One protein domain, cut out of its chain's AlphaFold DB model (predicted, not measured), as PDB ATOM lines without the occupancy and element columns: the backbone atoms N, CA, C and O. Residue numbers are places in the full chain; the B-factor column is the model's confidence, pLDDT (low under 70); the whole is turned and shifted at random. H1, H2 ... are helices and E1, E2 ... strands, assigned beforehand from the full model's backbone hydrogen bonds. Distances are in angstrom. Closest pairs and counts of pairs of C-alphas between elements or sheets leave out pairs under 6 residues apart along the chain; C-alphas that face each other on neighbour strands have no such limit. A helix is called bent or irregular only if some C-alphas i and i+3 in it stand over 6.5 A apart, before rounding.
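What this domain is: This is residues 180 to 319 of the 433 residues of an uncharacterized protein of Firmicutes bacterium HGW-Firmicutes-9 (UniProt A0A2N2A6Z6). A rod with two halves: at one end a four-stranded sheet curls round H1, and at the other H3 and the long H4 lie side by side. Residues 240 to 268, a long stretch with no named element, lead from the end of H3 back to the sheet, with H2 near the middle of the rod. The printed part has 140 residues, in the order H1 H2 E1 E2 H3 E3 E4 H4; the antiparallel sheet runs E1 E2 E3 E4. The class is mixed, helices and strands; the whole is loose, radius of gyration of the C-alphas 18.1 A, spanning 61 by 30 by 20 A.

Where its parts are: H1, residues 180 to 190, begins at C-alpha 180 (32.585, 40.485, -2.915) and is irregular: C-alphas 185 and 188 are 7.3 A apart. H2 is residues 198 to 201, E1 205 to 211, E2 217 to 224 (22.3 A) and H3 226 to 239 (19.8 A). E3 is residues 269 to 279 (31.2 A), E4 284 to 289, and H4 293 to 315 (32.6 A), ending at C-alpha 315 (19.050, -7.430, -10.701).

How they stand to each other: The sheet is strongly twisted, with hairpins E1 and E2 (N 207 to O 220, 2.8 A) and E3 and E4 (N 277 to O 286, 2.9 A); between E2 and E3, N 219 and O 274 are 2.9 A apart. H1 is on the sheet, in two layers, a helix on one face; its closest C-alphas to E4 are Leu 190 and Leu 287, 6.0 A. H1 touches H2, closest C-alphas Ser 188 and Ala 201, 4.8 A. H4 only grazes the sheet with residue 293. H3 and H4 touch, closest C-alphas Met 227 and Ala 300, 4.7 A, at a shallow tilt of 24 degrees, the same way. Every O i to N i+4 pair is within hydrogen-bond range in H3 and H4, 5 of 7 in H1; H2 is too short for one.

The domain as a whole: The C-alphas farthest apart, Glu 213 and Val 318, are 61.5 A apart. The printed part has no cut. The link from H3 to E3, 29 residues, is long; in it residues 245 to 246 pair, parallel, with 317 to 318. Mean pLDDT of the printed part is 94.5; no printed residue is under 70.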
ATOM      1  N   ARG A 180      32.847  41.396  -1.784       90.69
ATOM      2  CA  ARG A 180      32.585  40.485  -2.915       90.69
ATOM      3  C   ARG A 180      33.414  39.202  -2.824       90.69
ATOM      4  O   ARG A 180      32.901  38.117  -3.089       90.69
ATOM      5  N   MET A 181      34.676  39.289  -2.408       92.12
ATOM      6  CA  MET A 181      35.520  38.105  -2.214       92.12
ATOM      7  C   MET A 181      35.105  37.262  -1.012       92.12
ATOM      8  O   MET A 181      35.166  36.034  -1.087       92.12
ATOM      9  N   GLN A 182      34.622  37.888   0.059       92.44
ATOM     10  CA  GLN A 182      34.052  37.169   1.194       92.44
ATOM     11  C   GLN A 182      32.805  36.382   0.774       92.44
ATOM     12  O   GLN A 182      32.757  35.175   1.023       92.44
ATOM     13  N   VAL A 183      31.877  37.006   0.034       93.44
ATOM     14  CA  VAL A 183      30.724  36.313  -0.571       93.44
ATOM     15  C   VAL A 183      31.209  35.136  -1.416       93.44
ATOM     16  O   VAL A 183      30.816  33.997  -1.177       93.44
ATOM     17  N   SER A 184      32.145  35.374  -2.341       93.31
ATOM     18  CA  SER A 184      32.692  34.320  -3.203       93.31
ATOM     19  C   SER A 184      33.257  33.125  -2.430       93.31
ATOM     20  O   SER A 184      33.157  31.997  -2.912       93.31
ATOM     21  N   SER A 185      33.880  33.366  -1.274       92.19
ATOM     22  CA  SER A 185      34.508  32.327  -0.452       92.19
ATOM     23  C   SER A 185      33.512  31.514   0.381       92.19
ATOM     24  O   SER A 185      33.765  30.345   0.666       92.19
ATOM     25  N   THR A 186      32.365  32.097   0.745       93.56
ATOM     26  CA  THR A 186      31.365  31.448   1.610       93.56
ATOM     27  C   THR A 186      30.261  30.725   0.832       93.56
ATOM     28  O   THR A 186      29.592  29.854   1.383       93.56
ATOM     29  N   LEU A 187      30.093  31.021  -0.464       95.19
ATOM     30  CA  LEU A 187      28.998  30.491  -1.289       95.19
ATOM     31  C   LEU A 187      28.838  28.966  -1.232       95.19
ATOM     32  O   LEU A 187      27.714  28.487  -1.123       95.19
ATOM     33  N   SER A 188      29.929  28.195  -1.276       95.38
ATOM     34  CA  SER A 188      29.828  26.729  -1.210       95.38
ATOM     35  C   SER A 188      29.270  26.240   0.133       95.38
ATOM     36  O   SER A 188      28.558  25.242   0.156       95.38
ATOM     37  N   GLU A 189      29.555  26.930   1.240       96.12
ATOM     38  CA  GLU A 189      29.009  26.575   2.555       96.12
ATOM     39  C   GLU A 189      27.540  26.991   2.674       96.12
ATOM     40  O   GLU A 189      26.722  26.214   3.164       96.12
ATOM     41  N   LEU A 190      27.189  28.175   2.163       97.19
ATOM     42  CA  LEU A 190      25.805  28.658   2.128       97.19
ATOM     43  C   LEU A 190      24.891  27.767   1.278       97.19
ATOM     44  O   LEU A 190      23.732  27.568   1.626       97.19
ATOM     45  N   LEU A 191      25.406  27.226   0.174       97.81
ATOM     46  CA  LEU A 191      24.634  26.422  -0.776       97.81
ATOM     47  C   LEU A 191      24.694  24.913  -0.501       97.81
ATOM     48  O   LEU A 191      24.097  24.144  -1.252       97.81
ATOM     49  N   LYS A 192      25.389  24.455   0.549       97.50
ATOM     50  CA  LYS A 192      25.601  23.017   0.793       97.50
ATOM     51  C   LYS A 192      24.298  22.218   0.847       97.50
ATOM     52  O   LYS A 192      24.239  21.134   0.278       97.50
ATOM     53  N   ASP A 193      23.258  22.768   1.472       97.06
ATOM     54  CA  ASP A 193      21.974  22.084   1.625       97.06
ATOM     55  C   ASP A 193      21.202  22.072   0.299       97.06
ATOM     56  O   ASP A 193      20.619  21.048  -0.058       97.06
ATOM     57  N   ALA A 194      21.283  23.154  -0.485       97.56
ATOM     58  CA  ALA A 194      20.690  23.231  -1.820       97.56
ATOM     59  C   ALA A 194      21.319  22.221  -2.796       97.56
ATOM     60  O   ALA A 194      20.626  21.661  -3.636       97.56
ATOM     61  N   PHE A 195      22.615  21.934  -2.651       97.75
ATOM     62  CA  PHE A 195      23.320  20.899  -3.416       97.75
ATOM     63  C   PHE A 195      23.244  19.495  -2.786       97.75
ATOM     64  O   PHE A 195      23.867  18.565  -3.296       97.75
ATOM     65  N   GLY A 196      22.516  19.317  -1.678       95.06
ATOM     66  CA  GLY A 196      22.405  18.034  -0.974       95.06
ATOM     67  C   GLY A 196      23.695  17.557  -0.290       95.06
ATOM     68  O   GLY A 196      23.751  16.411   0.165       95.06
ATOM     69  N   GLY A 197      24.720  18.411  -0.216       96.38
ATOM     70  CA  GLY A 197      25.998  18.159   0.438       96.38
ATOM     71  C   GLY A 197      27.129  19.094  -0.020       96.38
ATOM     72  O   GLY A 197      27.133  19.649  -1.122       96.38
ATOM     73  N   ILE A 198      28.135  19.261   0.846       95.69
ATOM     74  CA  ILE A 198      29.243  20.208   0.631       95.69
ATOM     75  C   ILE A 198      30.180  19.804  -0.517       95.69
ATOM     76  O   ILE A 198      30.806  20.667  -1.130       95.69
ATOM     77  N   GLU A 199      30.313  18.512  -0.828       96.31
ATOM     78  CA  GLU A 199      31.216  18.057  -1.898       96.31
ATOM     79  C   GLU A 199      30.739  18.520  -3.265       96.31
ATOM     80  O   GLU A 199      31.558  18.947  -4.074       96.31
ATOM     81  N   TYR A 200      29.425  18.507  -3.497       97.06
ATOM     82  CA  TYR A 200      28.855  19.023  -4.731       97.06
ATOM     83  C   TYR A 200      28.881  20.556  -4.749       97.06
ATOM     84  O   TYR A 200      29.346  21.149  -5.722       97.06
ATOM     85  N   ALA A 201      28.532  21.215  -3.639       96.50
ATOM     86  CA  ALA A 201      28.629  22.672  -3.545       96.50
ATOM     87  C   ALA A 201      30.064  23.199  -3.751       96.50
ATOM     88  O   ALA A 201      30.265  24.294  -4.261       96.50
ATOM     89  N   LYS A 202      31.112  22.442  -3.418       94.19
ATOM     90  CA  LYS A 202      32.500  22.848  -3.716       94.19
ATOM     91  C   LYS A 202      32.827  22.891  -5.212       94.19
ATOM     92  O   LYS A 202      33.772  23.582  -5.585       94.19
ATOM     93  N   LEU A 203      32.047  22.212  -6.054       94.38
ATOM     94  CA  LEU A 203      32.222  22.205  -7.510       94.38
ATOM     95  C   LEU A 203      31.631  23.433  -8.202       94.38
ATOM     96  O   LEU A 203      31.844  23.595  -9.404       94.38
ATOM     97  N   ILE A 204      30.904  24.298  -7.480       94.44
ATOM     98  CA  ILE A 204      30.436  25.552  -8.073       94.44
ATOM     99  C   ILE A 204      31.647  26.330  -8.609       94.44
ATOM    100  O   ILE A 204      32.737  26.253  -8.047       94.44
ATOM    101  N   THR A 205      31.449  27.145  -9.634       93.75
ATOM    102  CA  THR A 205      32.369  28.178 -10.121       93.75
ATOM    103  C   THR A 205      31.654  29.516  -9.986       93.75
ATOM    104  O   THR A 205      30.498  29.621 -10.380       93.75
ATOM    105  N   VAL A 206      32.294  30.523  -9.378       94.12
ATOM    106  CA  VAL A 206      31.707  31.874  -9.320       94.12
ATOM    107  C   VAL A 206      32.137  32.618 -10.572       94.12
ATOM    108  O   VAL A 206      33.333  32.788 -10.797       94.12
ATOM    109  N   ASN A 207      31.163  33.040 -11.370       92.88
ATOM    110  CA  ASN A 207      31.404  33.770 -12.609       92.88
ATOM    111  C   ASN A 207      31.405  35.279 -12.370       92.88
ATOM    112  O   ASN A 207      32.234  35.981 -12.938       92.88
ATOM    113  N   ASP A 208      30.480  35.765 -11.538       92.75
ATOM    114  CA  ASP A 208      30.340  37.187 -11.228       92.75
ATOM    115  C   ASP A 208      29.636  37.407  -9.880       92.75
ATOM    116  O   ASP A 208      28.882  36.544  -9.421       92.75
ATOM    117  N   ILE A 209      29.880  38.562  -9.254       94.31
ATOM    118  CA  ILE A 209      29.195  39.022  -8.039       94.31
ATOM    119  C   ILE A 209      28.889  40.512  -8.175       94.31
ATOM    120  O   ILE A 209      29.792  41.356  -8.217       94.31
ATOM    121  N   THR A 210      27.598  40.831  -8.148       93.56
ATOM    122  CA  THR A 210      27.092  42.202  -8.223       93.56
ATOM    123  C   THR A 210      26.444  42.607  -6.906       93.56
ATOM    124  O   THR A 210      25.718  41.829  -6.290       93.56
ATOM    125  N   THR A 211      26.729  43.825  -6.452       92.38
ATOM    126  CA  THR A 211      26.091  44.412  -5.268       92.38
ATOM    127  C   THR A 211      24.823  45.142  -5.695       92.38
ATOM    128  O   THR A 211      24.822  45.881  -6.679       92.38
ATOM    129  N   ARG A 212      23.741  44.924  -4.955       92.44
ATOM    130  CA  ARG A 212      22.431  45.539  -5.169       92.44
ATOM    131  C   ARG A 212      22.289  46.827  -4.359       92.44
ATOM    132  O   ARG A 212      23.024  47.067  -3.405       92.44
ATOM    133  N   GLU A 213      21.293  47.635  -4.715       89.44
ATOM    134  CA  GLU A 213      20.970  48.888  -4.010       89.44
ATOM    135  C   GLU A 213      20.587  48.673  -2.535       89.44
ATOM    136  O   GLU A 213      20.809  49.552  -1.707       89.44
ATOM    137  N   ASP A 214      20.040  47.502  -2.197       87.88
ATOM    138  CA  ASP A 214      19.671  47.100  -0.833       87.88
ATOM    139  C   ASP A 214      20.851  46.533  -0.017       87.88
ATOM    140  O   ASP A 214      20.668  46.116   1.126       87.88
ATOM    141  N   GLY A 215      22.062  46.516  -0.588       87.62
ATOM    142  CA  GLY A 215      23.267  45.969   0.036       87.62
ATOM    143  C   GLY A 215      23.394  44.444  -0.049       87.62
ATOM    144  O   GLY A 215      24.395  43.899   0.418       87.62
ATOM    145  N   ALA A 216      22.427  43.739  -0.646       94.44
ATOM    146  CA  ALA A 216      22.566  42.319  -0.943       94.44
ATOM    147  C   ALA A 216      23.463  42.088  -2.171       94.44
ATOM    148  O   ALA A 216      23.771  42.997  -2.942       94.44
ATOM    149  N   PHE A 217      23.874  40.842  -2.367       95.94
ATOM    150  CA  PHE A 217      24.724  40.410  -3.467       95.94
ATOM    151  C   PHE A 217      23.978  39.397  -4.329       95.94
ATOM    152  O   PHE A 217      23.449  38.416  -3.804       95.94
ATOM    153  N   ASP A 218      23.978  39.608  -5.642       97.12
ATOM    154  CA  ASP A 218      23.588  38.595  -6.619       97.12
ATOM    155  C   ASP A 218      24.874  37.971  -7.183       97.12
ATOM    156  O   ASP A 218      25.695  38.655  -7.807       97.12
ATOM    157  N   ALA A 219      25.069  36.676  -6.936       96.56
ATOM    158  CA  ALA A 219      26.212  35.912  -7.420       96.56
ATOM    159  C   ALA A 219      25.786  34.979  -8.555       96.56
ATOM    160  O   ALA A 219      24.947  34.095  -8.374       96.56
ATOM    161  N   MET A 220      26.389  35.155  -9.727       96.75
ATOM    162  CA  MET A 220      26.193  34.264 -10.863       96.75
ATOM    163  C   MET A 220      27.183  33.109 -10.761       96.75
ATOM    164  O   MET A 220      28.400  33.315 -10.765       96.75
ATOM    165  N   ILE A 221      26.666  31.887 -10.696       96.75
ATOM    166  CA  ILE A 221      27.473  30.676 -10.557       96.75
ATOM    167  C   ILE A 221      27.225  29.704 -11.705       96.75
ATOM    168  O   ILE A 221      26.143  29.677 -12.291       96.75
ATOM    169  N   SER A 222      28.231  28.882 -11.988       96.06
ATOM    170  CA  SER A 222      28.111  27.681 -12.815       96.06
ATOM    171  C   SER A 222      28.406  26.441 -11.985       96.06
ATOM    172  O   SER A 222      29.205  26.504 -11.053       96.06
ATOM    173  N   TYR A 223      27.773  25.319 -12.300       96.31
ATOM    174  CA  TYR A 223      27.965  24.058 -11.591       96.31
ATOM    175  C   TYR A 223      27.691  22.862 -12.508       96.31
ATOM    176  O   TYR A 223      26.902  22.994 -13.446       96.31
ATOM    177  N   PRO A 224      28.308  21.691 -12.255       97.44
ATOM    178  CA  PRO A 224      27.980  20.463 -12.977       97.44
ATOM    179  C   PRO A 224      26.487  20.160 -12.886       97.44
ATOM    180  O   PRO A 224      25.920  20.306 -11.812       97.44
ATOM    181  N   ASP A 225      25.858  19.727 -13.970       97.38
ATOM    182  CA  ASP A 225      24.431  19.416 -14.010       97.38
ATOM    183  C   ASP A 225      24.027  18.364 -12.959       97.38
ATOM    184  O   ASP A 225      24.708  17.350 -12.770       97.38
ATOM    185  N   ALA A 226      22.906  18.609 -12.275       97.62
ATOM    186  CA  ALA A 226      22.477  17.790 -11.146       97.62
ATOM    187  C   ALA A 226      22.053  16.384 -11.571       97.62
ATOM    188  O   ALA A 226      22.371  15.427 -10.862       97.62
ATOM    189  N   MET A 227      21.391  16.233 -12.726       97.06
ATOM    190  CA  MET A 227      21.034  14.901 -13.218       97.06
ATOM    191  C   MET A 227      22.292  14.100 -13.517       97.06
ATOM    192  O   MET A 227      22.407  12.968 -13.063       97.06
ATOM    193  N   PHE A 228      23.273  14.697 -14.201       97.12
ATOM    194  CA  PHE A 228      24.541  14.019 -14.478       97.12
ATOM    195  C   PHE A 228      25.228  13.543 -13.187       97.12
ATOM    196  O   PHE A 228      25.614  12.378 -13.078       97.12
ATOM    197  N   VAL A 229      25.350  14.433 -12.196       97.50
ATOM    198  CA  VAL A 229      26.002  14.139 -10.912       97.50
ATOM    199  C   VAL A 229      25.297  13.006 -10.166       97.50
ATOM    200  O   VAL A 229      25.942  12.026  -9.785       97.50
ATOM    201  N   TYR A 230      23.980  13.102  -9.974       97.31
ATOM    202  CA  TYR A 230      23.241  12.101  -9.207       97.31
ATOM    203  C   TYR A 230      23.076  10.779  -9.958       97.31
ATOM    204  O   TYR A 230      23.157   9.728  -9.326       97.31
ATOM    205  N   SER A 231      22.948  10.785 -11.288       95.88
ATOM    206  CA  SER A 231      22.973   9.549 -12.079       95.88
ATOM    207  C   SER A 231      24.318   8.828 -11.964       95.88
ATOM    208  O   SER A 231      24.343   7.603 -11.847       95.88
ATOM    209  N   ALA A 232      25.439   9.557 -11.939       95.50
ATOM    210  CA  ALA A 232      26.756   8.953 -11.754       95.50
ATOM    211  C   ALA A 232      26.928   8.353 -10.344       95.50
ATOM    212  O   ALA A 232      27.428   7.233 -10.208       95.50
ATOM    213  N   LEU A 233      26.445   9.043  -9.303       95.94
ATOM    214  CA  LEU A 233      26.379   8.502  -7.938       95.94
ATOM    215  C   LEU A 233      25.478   7.257  -7.859       95.94
ATOM    216  O   LEU A 233      25.862   6.256  -7.254       95.94
ATOM    217  N   GLY A 234      24.315   7.282  -8.515       95.50
ATOM    218  CA  GLY A 234      23.410   6.137  -8.627       95.50
ATOM    219  C   GLY A 234      24.068   4.938  -9.314       95.50
ATOM    220  O   GLY A 234      24.003   3.820  -8.807       95.50
ATOM    221  N   GLY A 235      24.788   5.165 -10.415       94.00
ATOM    222  CA  GLY A 235      25.552   4.123 -11.108       94.00
ATOM    223  C   GLY A 235      26.660   3.516 -10.241       94.00
ATOM    224  O   GLY A 235      26.836   2.294 -10.224       94.00
ATOM    225  N   ALA A 236      27.370   4.343  -9.468       93.38
ATOM    226  CA  ALA A 236      28.363   3.871  -8.506       93.38
ATOM    227  C   ALA A 236      27.717   3.041  -7.381       93.38
ATOM    228  O   ALA A 236      28.245   1.990  -7.013       93.38
ATOM    229  N   TYR A 237      26.552   3.468  -6.879       93.88
ATOM    230  CA  TYR A 237      25.775   2.724  -5.887       93.88
ATOM    231  C   TYR A 237      25.367   1.342  -6.414       93.88
ATOM    232  O   TYR A 237      25.642   0.337  -5.763       93.88
ATOM    233  N   VAL A 238      24.783   1.264  -7.613       94.88
ATOM    234  CA  VAL A 238      24.418  -0.008  -8.267       94.88
ATOM    235  C   VAL A 238      25.641  -0.917  -8.420       94.88
ATOM    236  O   VAL A 238      25.589  -2.089  -8.060       94.88
ATOM    237  N   SER A 239      26.765  -0.365  -8.882       92.81
ATOM    238  CA  SER A 239      28.010  -1.117  -9.111       92.81
ATOM    239  C   SER A 239      28.642  -1.655  -7.823       92.81
ATOM    240  O   SER A 239      29.523  -2.510  -7.882       92.81
ATOM    241  N   SER A 240      28.219  -1.158  -6.656       92.25
ATOM    242  CA  SER A 240      28.705  -1.643  -5.362       92.25
ATOM    243  C   SER A 240      28.082  -2.976  -4.933       92.25
ATOM    244  O   SER A 240      28.627  -3.645  -4.052       92.25
ATOM    245  N   TYR A 241      26.964  -3.385  -5.545       91.94
ATOM    246  CA  TYR A 241      26.314  -4.658  -5.241       91.94
ATOM    247  C   TYR A 241      27.075  -5.834  -5.855       91.94
ATOM    248  O   TYR A 241      27.501  -5.801  -7.007       91.94
ATOM    249  N   ASN A 242      27.233  -6.895  -5.064       92.69
ATOM    250  CA  ASN A 242      27.942  -8.109  -5.465       92.69
ATOM    251  C   ASN A 242      27.270  -9.409  -4.992       92.69
ATOM    252  O   ASN A 242      27.799 -10.491  -5.242       92.69
ATOM    253  N   GLN A 243      26.125  -9.320  -4.313       89.75
ATOM    254  CA  GLN A 243      25.366 -10.476  -3.840       89.75
ATOM    255  C   GLN A 243      23.861 -10.170  -3.784       89.75
ATOM    256  O   GLN A 243      23.488  -9.019  -3.525       89.75
ATOM    257  N   PRO A 244      22.991 -11.178  -3.992       91.94
ATOM    258  CA  PRO A 244      21.549 -10.999  -3.889       91.94
ATOM    259  C   PRO A 244      21.082 -10.627  -2.476       91.94
ATOM    260  O   PRO A 244      21.735 -10.954  -1.481       91.94
ATOM    261  N   PHE A 245      19.908 -10.006  -2.378       93.25
ATOM    262  CA  PHE A 245      19.211  -9.768  -1.113       93.25
ATOM    263  C   PHE A 245      17.755 -10.236  -1.173       93.25
ATOM    264  O   PHE A 245      17.165 -10.375  -2.242       93.25
ATOM    265  N   TYR A 246      17.169 -10.470  -0.002       93.12
ATOM    266  CA  TYR A 246      15.866 -11.112   0.142       93.12
ATOM    267  C   TYR A 246      14.837 -10.171   0.769       93.12
ATOM    268  O   TYR A 246      15.172  -9.336   1.610       93.12
ATOM    269  N   GLY A 247      13.572 -10.354   0.393       88.19
ATOM    270  CA  GLY A 247      12.431  -9.720   1.051       88.19
ATOM    271  C   GLY A 247      11.891  -8.500   0.309       88.19
ATOM    272  O   GLY A 247      11.584  -8.572  -0.886       88.19
ATOM    273  N   SER A 248      11.685  -7.404   1.039       89.25
ATOM    274  CA  SER A 248      11.097  -6.168   0.511       89.25
ATOM    275  C   SER A 248      12.030  -5.448  -0.459       89.25
ATOM    276  O   SER A 248      13.245  -5.647  -0.446       89.25
ATOM    277  N   GLU A 249      11.445  -4.593  -1.293       92.69
ATOM    278  CA  GLU A 249      12.218  -3.700  -2.152       92.69
ATOM    279  C   GLU A 249      13.082  -2.757  -1.319       92.69
ATOM    280  O   GLU A 249      12.668  -2.262  -0.266       92.69
ATOM    281  N   ARG A 250      14.300  -2.519  -1.800       91.19
ATOM    282  CA  ARG A 250      15.186  -1.514  -1.234       91.19
ATOM    283  C   ARG A 250      14.833  -0.147  -1.782       91.19
ATOM    284  O   ARG A 250      14.641   0.020  -2.984       91.19
ATOM    285  N   ILE A 251      14.827   0.820  -0.879       93.38
ATOM    286  CA  ILE A 251      14.836   2.239  -1.208       93.38
ATOM    287  C   ILE A 251      16.297   2.682  -1.196       93.38
ATOM    288  O   ILE A 251      17.051   2.324  -0.286       93.38
ATOM    289  N   VAL A 252      16.697   3.434  -2.214       95.25
ATOM    290  CA  VAL A 252      18.040   4.004  -2.317       95.25
ATOM    291  C   VAL A 252      18.008   5.428  -1.778       95.25
ATOM    292  O   VAL A 252      17.064   6.165  -2.034       95.25
ATOM    293  N   SER A 253      19.035   5.793  -1.013       95.31
ATOM    294  CA  SER A 253      19.272   7.161  -0.557       95.31
ATOM    295  C   SER A 253      20.695   7.539  -0.934       95.31
ATOM    296  O   SER A 253      21.648   6.908  -0.468       95.31
ATOM    297  N   LEU A 254      20.834   8.509  -1.833       95.44
ATOM    298  CA  LEU A 254      22.120   8.969  -2.342       95.44
ATOM    299  C   LEU A 254      22.618  10.161  -1.521       95.44
ATOM    300  O   LEU A 254      21.871  11.083  -1.177       95.44
ATOM    301  N   THR A 255      23.917  10.172  -1.244       94.19
ATOM    302  CA  THR A 255      24.629  11.311  -0.654       94.19
ATOM    303  C   THR A 255      25.678  11.802  -1.644       94.19
ATOM    304  O   THR A 255      26.060  11.077  -2.561       94.19
ATOM    305  N   THR A 256      26.162  13.033  -1.475       94.75
ATOM    306  CA  THR A 256      27.310  13.522  -2.259       94.75
ATOM    307  C   THR A 256      28.633  12.908  -1.795       94.75
ATOM    308  O   THR A 256      29.672  13.202  -2.387       94.75
ATOM    309  N   GLU A 257      28.608  12.075  -0.749       90.44
ATOM    310  CA  GLU A 257      29.810  11.519  -0.143       90.44
ATOM    311  C   GLU A 257      30.576  10.675  -1.158       90.44
ATOM    312  O   GLU A 257      30.046   9.739  -1.757       90.44
ATOM    313  N   GLY A 258      31.848  11.013  -1.363       83.62
ATOM    314  CA  GLY A 258      32.676  10.318  -2.344       83.62
ATOM    315  C   GLY A 258      32.488  10.800  -3.784       83.62
ATOM    316  O   GLY A 258      33.026  10.167  -4.695       83.62
ATOM    317  N   LEU A 259      31.816  11.937  -4.009       92.62
ATOM    318  CA  LEU A 259      31.728  12.583  -5.325       92.62
ATOM    319  C   LEU A 259      33.112  12.870  -5.931       92.62
ATOM    320  O   LEU A 259      33.281  12.846  -7.144       92.62
ATOM    321  N   ASN A 260      34.138  13.049  -5.094       87.94
ATOM    322  CA  ASN A 260      35.533  13.180  -5.524       87.94
ATOM    323  C   ASN A 260      36.107  11.933  -6.231       87.94
ATOM    324  O   ASN A 260      37.188  12.016  -6.809       87.94
ATOM    325  N   LYS A 261      35.426  10.783  -6.159       86.94
ATOM    326  CA  LYS A 261      35.779   9.539  -6.862       86.94
ATOM    327  C   LYS A 261      34.982   9.341  -8.153       86.94
ATOM    328  O   LYS A 261      35.215   8.360  -8.855       86.94
ATOM    329  N   VAL A 262      34.039  10.232  -8.445       89.50
ATOM    330  CA  VAL A 262      33.217  10.196  -9.653       89.50
ATOM    331  C   VAL A 262      33.869  11.080 -10.710       89.50
ATOM    332  O   VAL A 262      34.266  12.211 -10.430       89.50
ATOM    333  N   ASP A 263      33.986  10.572 -11.935       88.38
ATOM    334  CA  ASP A 263      34.453  11.379 -13.058       88.38
ATOM    335  C   ASP A 263      33.333  12.312 -13.535       88.38
ATOM    336  O   ASP A 263      32.327  11.876 -14.093       88.38
ATOM    337  N   LEU A 264      33.522  13.610 -13.300       90.81
ATOM    338  CA  LEU A 264      32.603  14.674 -13.707       90.81
ATOM    339  C   LEU A 264      33.169  15.540 -14.837       90.81
ATOM    340  O   LEU A 264      32.618  16.596 -15.136       90.81
ATOM    341  N   THR A 265      34.272  15.133 -15.472       88.81
ATOM    342  CA  THR A 265      34.952  15.953 -16.493       88.81
ATOM    343  C   THR A 265      34.089  16.232 -17.725       88.81
ATOM    344  O   THR A 265      34.285  17.245 -18.394       88.81
ATOM    345  N   SER A 266      33.115  15.364 -18.009       91.00
ATOM    346  CA  SER A 266      32.153  15.511 -19.107       91.00
ATOM    347  C   SER A 266      30.798  16.086 -18.676       91.00
ATOM    348  O   SER A 266      29.903  16.208 -19.514       91.00
ATOM    349  N   ALA A 267      30.634  16.456 -17.401       94.69
ATOM    350  CA  ALA A 267      29.372  16.968 -16.888       94.69
ATOM    351  C   ALA A 267      29.016  18.315 -17.554       94.69
ATOM    352  O   ALA A 267      29.804  19.271 -17.458       94.69
ATOM    353  N   PRO A 268      27.833  18.432 -18.193       96.94
ATOM    354  CA  PRO A 268      27.322  19.716 -18.658       96.94
ATOM    355  C   PRO A 268      27.295  20.725 -17.512       96.94
ATOM    356  O   PRO A 268      27.112  20.347 -16.358       96.94
ATOM    357  N   GLN A 269      27.492  22.002 -17.819       96.81
ATOM    358  CA  GLN A 269      27.425  23.058 -16.813       96.81
ATOM    359  C   GLN A 269      26.053  23.724 -16.857       96.81
ATOM    360  O   GLN A 269      25.608  24.165 -17.918       96.81
ATOM    361  N   SER A 270      25.430  23.825 -15.693       97.31
ATOM    362  CA  SER A 270      24.234  24.620 -15.437       97.31
ATOM    363  C   SER A 270      24.634  25.932 -14.771       97.31
ATOM    364  O   SER A 270      25.715  26.040 -14.190       97.31
ATOM    365  N   SER A 271      23.779  26.948 -14.863       97.00
ATOM    366  CA  SER A 271      24.029  28.257 -14.260       97.00
ATOM    367  C   SER A 271      22.833  28.720 -13.446       97.00
ATOM    368  O   SER A 271      21.689  28.479 -13.824       97.00
ATOM    369  N   ALA A 272      23.110  29.420 -12.352       97.75
ATOM    370  CA  ALA A 272      22.102  30.012 -11.483       97.75
ATOM    371  C   ALA A 272      22.587  31.366 -10.962       97.75
ATOM    372  O   ALA A 272      23.789  31.635 -10.906       97.75
ATOM    373  N   THR A 273      21.639  32.218 -10.581       98.06
ATOM    374  CA  THR A 273      21.922  33.440  -9.825       98.06
ATOM    375  C   THR A 273      21.404  33.240  -8.415       98.06
ATOM    376  O   THR A 273      20.215  32.995  -8.238       98.06
ATOM    377  N   VAL A 274      22.297  33.329  -7.434       97.75
ATOM    378  CA  VAL A 274      21.970  33.164  -6.015       97.75
ATOM    379  C   VAL A 274      22.050  34.509  -5.314       97.75
ATOM    380  O   VAL A 274      22.902  35.336  -5.652       97.75
ATOM    381  N   ARG A 275      21.181  34.729  -4.330       97.88
ATOM    382  CA  ARG A 275      21.144  35.975  -3.564       97.88
ATOM    383  C   ARG A 275      21.648  35.760  -2.153       97.88
ATOM    384  O   ARG A 275      21.160  34.889  -1.436       97.88
ATOM    385  N   VAL A 276      22.583  36.605  -1.736       97.25
ATOM    386  CA  VAL A 276      23.211  36.566  -0.415       97.25
ATOM    387  C   VAL A 276      23.097  37.938   0.240       97.25
ATOM    388  O   VAL A 276      23.385  38.950  -0.390       97.25
ATOM    389  N   SER A 277      22.709  37.992   1.508       95.00
ATOM    390  CA  SER A 277      22.799  39.210   2.322       95.00
ATOM    391  C   SER A 277      23.988  39.156   3.266       95.00
ATOM    392  O   SER A 277      24.389  38.077   3.704       95.00
ATOM    393  N   TYR A 278      24.490  40.331   3.636       91.88
ATOM    394  CA  TYR A 278      25.461  40.507   4.708       91.88
ATOM    395  C   TYR A 278      24.818  41.260   5.875       91.88
ATOM    396  O   TYR A 278      24.262  42.340   5.686       91.88
ATOM    397  N   ASP A 279      24.901  40.696   7.077       88.94
ATOM    398  CA  ASP A 279      24.519  41.378   8.310       88.94
ATOM    399  C   ASP A 279      25.769  41.956   8.980       88.94
ATOM    400  O   ASP A 279      26.601  41.230   9.522       88.94
ATOM    401  N   ALA A 280      25.882  43.285   8.969       84.44
ATOM    402  CA  ALA A 280      27.013  43.999   9.555       84.44
ATOM    403  C   ALA A 280      27.122  43.836  11.083       84.44
ATOM    404  O   ALA A 280      28.211  43.989  11.633       84.44
ATOM    405  N   SER A 281      26.019  43.530  11.777       87.75
ATOM    406  CA  SER A 281      26.005  43.393  13.238       87.75
ATOM    407  C   SER A 281      26.577  42.056  13.706       87.75
ATOM    408  O   SER A 281      27.338  42.009  14.672       87.75
ATOM    409  N   SER A 282      26.249  40.977  12.995       86.94
ATOM    410  CA  SER A 282      26.757  39.628  13.260       86.94
ATOM    411  C   SER A 282      27.996  39.278  12.433       86.94
ATOM    412  O   SER A 282      28.654  38.281  12.721       86.94
ATOM    413  N   GLN A 283      28.325  40.096  11.428       86.19
ATOM    414  CA  GLN A 283      29.351  39.836  10.414       86.19
ATOM    415  C   GLN A 283      29.132  38.502   9.683       86.19
ATOM    416  O   GLN A 283      30.089  37.825   9.302       86.19
ATOM    417  N   GLN A 284      27.869  38.116   9.486       90.88
ATOM    418  CA  GLN A 284      27.502  36.859   8.841       90.88
ATOM    419  C   GLN A 284      26.856  37.079   7.478       90.88
ATOM    420  O   GLN A 284      26.130  38.045   7.241       90.88
ATOM    421  N   TYR A 285      27.108  36.120   6.590       93.75
ATOM    422  CA  TYR A 285      26.442  36.014   5.302       93.75
ATOM    423  C   TYR A 285      25.279  35.032   5.405       93.75
ATOM    424  O   TYR A 285      25.392  33.997   6.056       93.75
ATOM    425  N   THR A 286      24.157  35.352   4.766       95.56
ATOM    426  CA  THR A 286      22.962  34.498   4.739       95.56
ATOM    427  C   THR A 286      22.470  34.339   3.311       95.56
ATOM    428  O   THR A 286      22.409  35.310   2.558       95.56
ATOM    429  N   LEU A 287      22.113  33.110   2.939       97.12
ATOM    430  CA  LEU A 287      21.468  32.823   1.665       97.12
ATOM    431  C   LEU A 287      20.009  33.291   1.718       97.12
ATOM    432  O   LEU A 287      19.243  32.838   2.565       97.12
ATOM    433  N   LEU A 288      19.638  34.198   0.820       96.75
ATOM    434  CA  LEU A 288      18.265  34.681   0.666       96.75
ATOM    435  C   LEU A 288      17.505  33.918  -0.422       96.75
ATOM    436  O   LEU A 288      16.300  33.720  -0.301       96.75
ATOM    437  N   ASP A 289      18.207  33.532  -1.486       97.31
ATOM    438  CA  ASP A 289      17.657  32.823  -2.641       97.31
ATOM    439  C   ASP A 289      18.745  31.912  -3.216       97.31
ATOM    440  O   ASP A 289      19.862  32.363  -3.485       97.31
ATOM    441  N   ASP A 290      18.434  30.633  -3.388       97.44
ATOM    442  CA  ASP A 290      19.339  29.641  -3.961       97.44
ATOM    443  C   ASP A 290      19.255  29.577  -5.493       97.44
ATOM    444  O   ASP A 290      19.905  28.734  -6.108       97.44
ATOM    445  N   GLY A 291      18.452  30.435  -6.126       96.69
ATOM    446  CA  GLY A 291      18.272  30.456  -7.573       96.69
ATOM    447  C   GLY A 291      17.515  29.239  -8.112       96.69
ATOM    448  O   GLY A 291      17.630  28.937  -9.299       96.69
ATOM    449  N   GLY A 292      16.776  28.518  -7.260       97.31
ATOM    450  CA  GLY A 292      16.039  27.302  -7.613       97.31
ATOM    451  C   GLY A 292      16.884  26.025  -7.616       97.31
ATOM    452  O   GLY A 292      16.380  24.965  -8.000       97.31
ATOM    453  N   ILE A 293      18.146  26.099  -7.183       98.25
ATOM    454  CA  ILE A 293      19.081  24.965  -7.180       98.25
ATOM    455  C   ILE A 293      18.530  23.797  -6.361       98.25
ATOM    456  O   ILE A 293      18.525  22.678  -6.870       98.25
ATOM    457  N   ALA A 294      18.010  24.032  -5.150       98.19
ATOM    458  CA  ALA A 294      17.506  22.960  -4.291       98.19
ATOM    459  C   ALA A 294      16.392  22.155  -4.963       98.19
ATOM    460  O   ALA A 294      16.349  20.935  -4.824       98.19
ATOM    461  N   SER A 295      15.514  22.815  -5.725       97.94
ATOM    462  CA  SER A 295      14.438  22.131  -6.447       97.94
ATOM    463  C   SER A 295      14.990  21.229  -7.551       97.94
ATOM    464  O   SER A 295      14.598  20.068  -7.642       97.94
ATOM    465  N   VAL A 296      15.916  21.745  -8.366       97.81
ATOM    466  CA  VAL A 296      16.529  20.993  -9.476       97.81
ATOM    467  C   VAL A 296      17.344  19.810  -8.948       97.81
ATOM    468  O   VAL A 296      17.261  18.700  -9.471       97.81
ATOM    469  N   VAL A 297      18.111  20.033  -7.881       98.25
ATOM    470  CA  VAL A 297      18.915  19.005  -7.215       98.25
ATOM    471  C   VAL A 297      18.024  17.937  -6.585       98.25
ATOM    472  O   VAL A 297      18.310  16.752  -6.741       98.25
ATOM    473  N   ALA A 298      16.939  18.319  -5.908       98.19
ATOM    474  CA  ALA A 298      16.013  17.368  -5.298       98.19
ATOM    475  C   ALA A 298      15.323  16.477  -6.343       98.19
ATOM    476  O   ALA A 298      15.208  15.271  -6.130       98.19
ATOM    477  N   GLU A 299      14.909  17.045  -7.479       98.19
ATOM    478  CA  GLU A 299      14.316  16.288  -8.585       98.19
ATOM    479  C   GLU A 299      15.326  15.307  -9.196       98.19
ATOM    480  O   GLU A 299      15.046  14.110  -9.291       98.19
ATOM    481  N   ALA A 300      16.534  15.781  -9.519       98.19
ATOM    482  CA  ALA A 300      17.609  14.945 -10.046       98.19
ATOM    483  C   ALA A 300      17.983  13.801  -9.089       98.19
ATOM    484  O   ALA A 300      18.132  12.651  -9.510       98.19
ATOM    485  N   LYS A 301      18.094  14.105  -7.792       98.12
ATOM    486  CA  LYS A 301      18.366  13.120  -6.745       98.12
ATOM    487  C   LYS A 301      17.251  12.080  -6.655       98.12
ATOM    488  O   LYS A 301      17.548  10.891  -6.683       98.12
ATOM    489  N   SER A 302      15.991  12.512  -6.596       98.19
ATOM    490  CA  SER A 302      14.840  11.606  -6.509       98.19
ATOM    491  C   SER A 302      14.750  10.685  -7.727       98.19
ATOM    492  O   SER A 302      14.435   9.503  -7.578       98.19
ATOM    493  N   GLN A 303      15.026  11.204  -8.925       98.31
ATOM    494  CA  GLN A 303      15.035  10.404 -10.147       98.31
ATOM    495  C   GLN A 303      16.163   9.366 -10.114       98.31
ATOM    496  O   GLN A 303      15.911   8.181 -10.314       98.31
ATOM    497  N   ALA A 304      17.388   9.777  -9.776       98.00
ATOM    498  CA  ALA A 304      18.525   8.865  -9.686       98.00
ATOM    499  C   ALA A 304      18.354   7.792  -8.595       98.00
ATOM    500  O   ALA A 304      18.750   6.646  -8.797       98.00
ATOM    501  N   GLU A 305      17.753   8.137  -7.453       98.19
ATOM    502  CA  GLU A 305      17.399   7.184  -6.396       98.19
ATOM    503  C   GLU A 305      16.365   6.166  -6.881       98.19
ATOM    504  O   GLU A 305      16.531   4.969  -6.644       98.19
ATOM    505  N   SER A 306      15.332   6.620  -7.596       98.12
ATOM    506  CA  SER A 306      14.327   5.745  -8.204       98.12
ATOM    507  C   SER A 306      14.947   4.803  -9.239       98.12
ATOM    508  O   SER A 306      14.689   3.600  -9.206       98.12
ATOM    509  N   ASP A 307      15.801   5.319 -10.123       98.12
ATOM    510  CA  ASP A 307      16.455   4.526 -11.169       98.12
ATOM    511  C   ASP A 307      17.428   3.504 -10.572       98.12
ATOM    512  O   ASP A 307      17.392   2.321 -10.921       98.12
ATOM    513  N   ALA A 308      18.254   3.922  -9.610       97.50
ATOM    514  CA  ALA A 308      19.157   3.021  -8.903       97.50
ATOM    515  C   ALA A 308      18.384   1.945  -8.128       97.50
ATOM    516  O   ALA A 308      18.767   0.774  -8.161       97.50
ATOM    517  N   ALA A 309      17.282   2.308  -7.464       97.50
ATOM    518  CA  ALA A 309      16.421   1.351  -6.778       97.50
ATOM    519  C   ALA A 309      15.798   0.354  -7.759       97.50
ATOM    520  O   ALA A 309      15.789  -0.841  -7.473       97.50
ATOM    521  N   ALA A 310      15.311   0.806  -8.916       97.31
ATOM    522  CA  ALA A 310      14.736  -0.071  -9.931       97.31
ATOM    523  C   ALA A 310      15.759  -1.105 -10.424       97.31
ATOM    524  O   ALA A 310      15.458  -2.297 -10.438       97.31
ATOM    525  N   VAL A 311      16.984  -0.673 -10.742       97.06
ATOM    526  CA  VAL A 311      18.059  -1.577 -11.182       97.06
ATOM    527  C   VAL A 311      18.461  -2.539 -10.063       97.06
ATOM    528  O   VAL A 311      18.507  -3.748 -10.274       97.06
ATOM    529  N   VAL A 312      18.677  -2.040  -8.842       96.69
ATOM    530  CA  VAL A 312      19.068  -2.893  -7.709       96.69
ATOM    531  C   VAL A 312      17.999  -3.939  -7.393       96.69
ATOM    532  O   VAL A 312      18.319  -5.107  -7.175       96.69
ATOM    533  N   ASN A 313      16.726  -3.540  -7.378       96.19
ATOM    534  CA  ASN A 313      15.625  -4.457  -7.111       96.19
ATOM    535  C   ASN A 313      15.357  -5.418  -8.278       96.19
ATOM    536  O   ASN A 313      14.891  -6.522  -8.033       96.19
ATOM    537  N   SER A 314      15.644  -5.035  -9.522       95.62
ATOM    538  CA  SER A 314      15.550  -5.935 -10.678       95.62
ATOM    539  C   SER A 314      16.643  -7.003 -10.649       95.62
ATOM    540  O   SER A 314      16.360  -8.188 -10.810       95.62
ATOM    541  N   ASP A 315      17.888  -6.587 -10.416       95.06
ATOM    542  CA  ASP A 315      19.050  -7.430 -10.701       95.06
ATOM    543  C   ASP A 315      19.518  -8.234  -9.482       95.06
ATOM    544  O   ASP A 315      20.111  -9.302  -9.630       95.06
ATOM    545  N   TRP A 316      19.254  -7.738  -8.268       94.75
ATOM    546  CA  TRP A 316      19.807  -8.309  -7.036       94.75
ATOM    547  C   TRP A 316      18.757  -8.792  -6.040       94.75
ATOM    548  O   TRP A 316      19.096  -9.520  -5.104       94.75
ATOM    549  N   ARG A 317      17.490  -8.402  -6.184       95.25
ATOM    550  CA  ARG A 317      16.450  -8.839  -5.249       95.25
ATOM    551  C   ARG A 317      15.920 -10.211  -5.635       95.25
ATOM    552  O   ARG A 317      15.493 -10.434  -6.761       95.25
ATOM    553  N   VAL A 318      15.807 -11.086  -4.643       94.69
ATOM    554  CA  VAL A 318      15.022 -12.317  -4.741       94.69
ATOM    555  C   VAL A 318      13.680 -12.088  -4.034       94.69
ATOM    556  O   VAL A 318      13.640 -12.021  -2.797       94.69
ATOM    557  N   PRO A 319      12.570 -11.913  -4.776       92.56
ATOM    558  CA  PRO A 319      11.259 -11.737  -4.167       92.56
ATOM    559  C   PRO A 319      10.778 -13.049  -3.520       92.56
ATOM    560  O   PRO A 319      11.111 -14.133  -4.005       92.56
TER     561      PRO A 319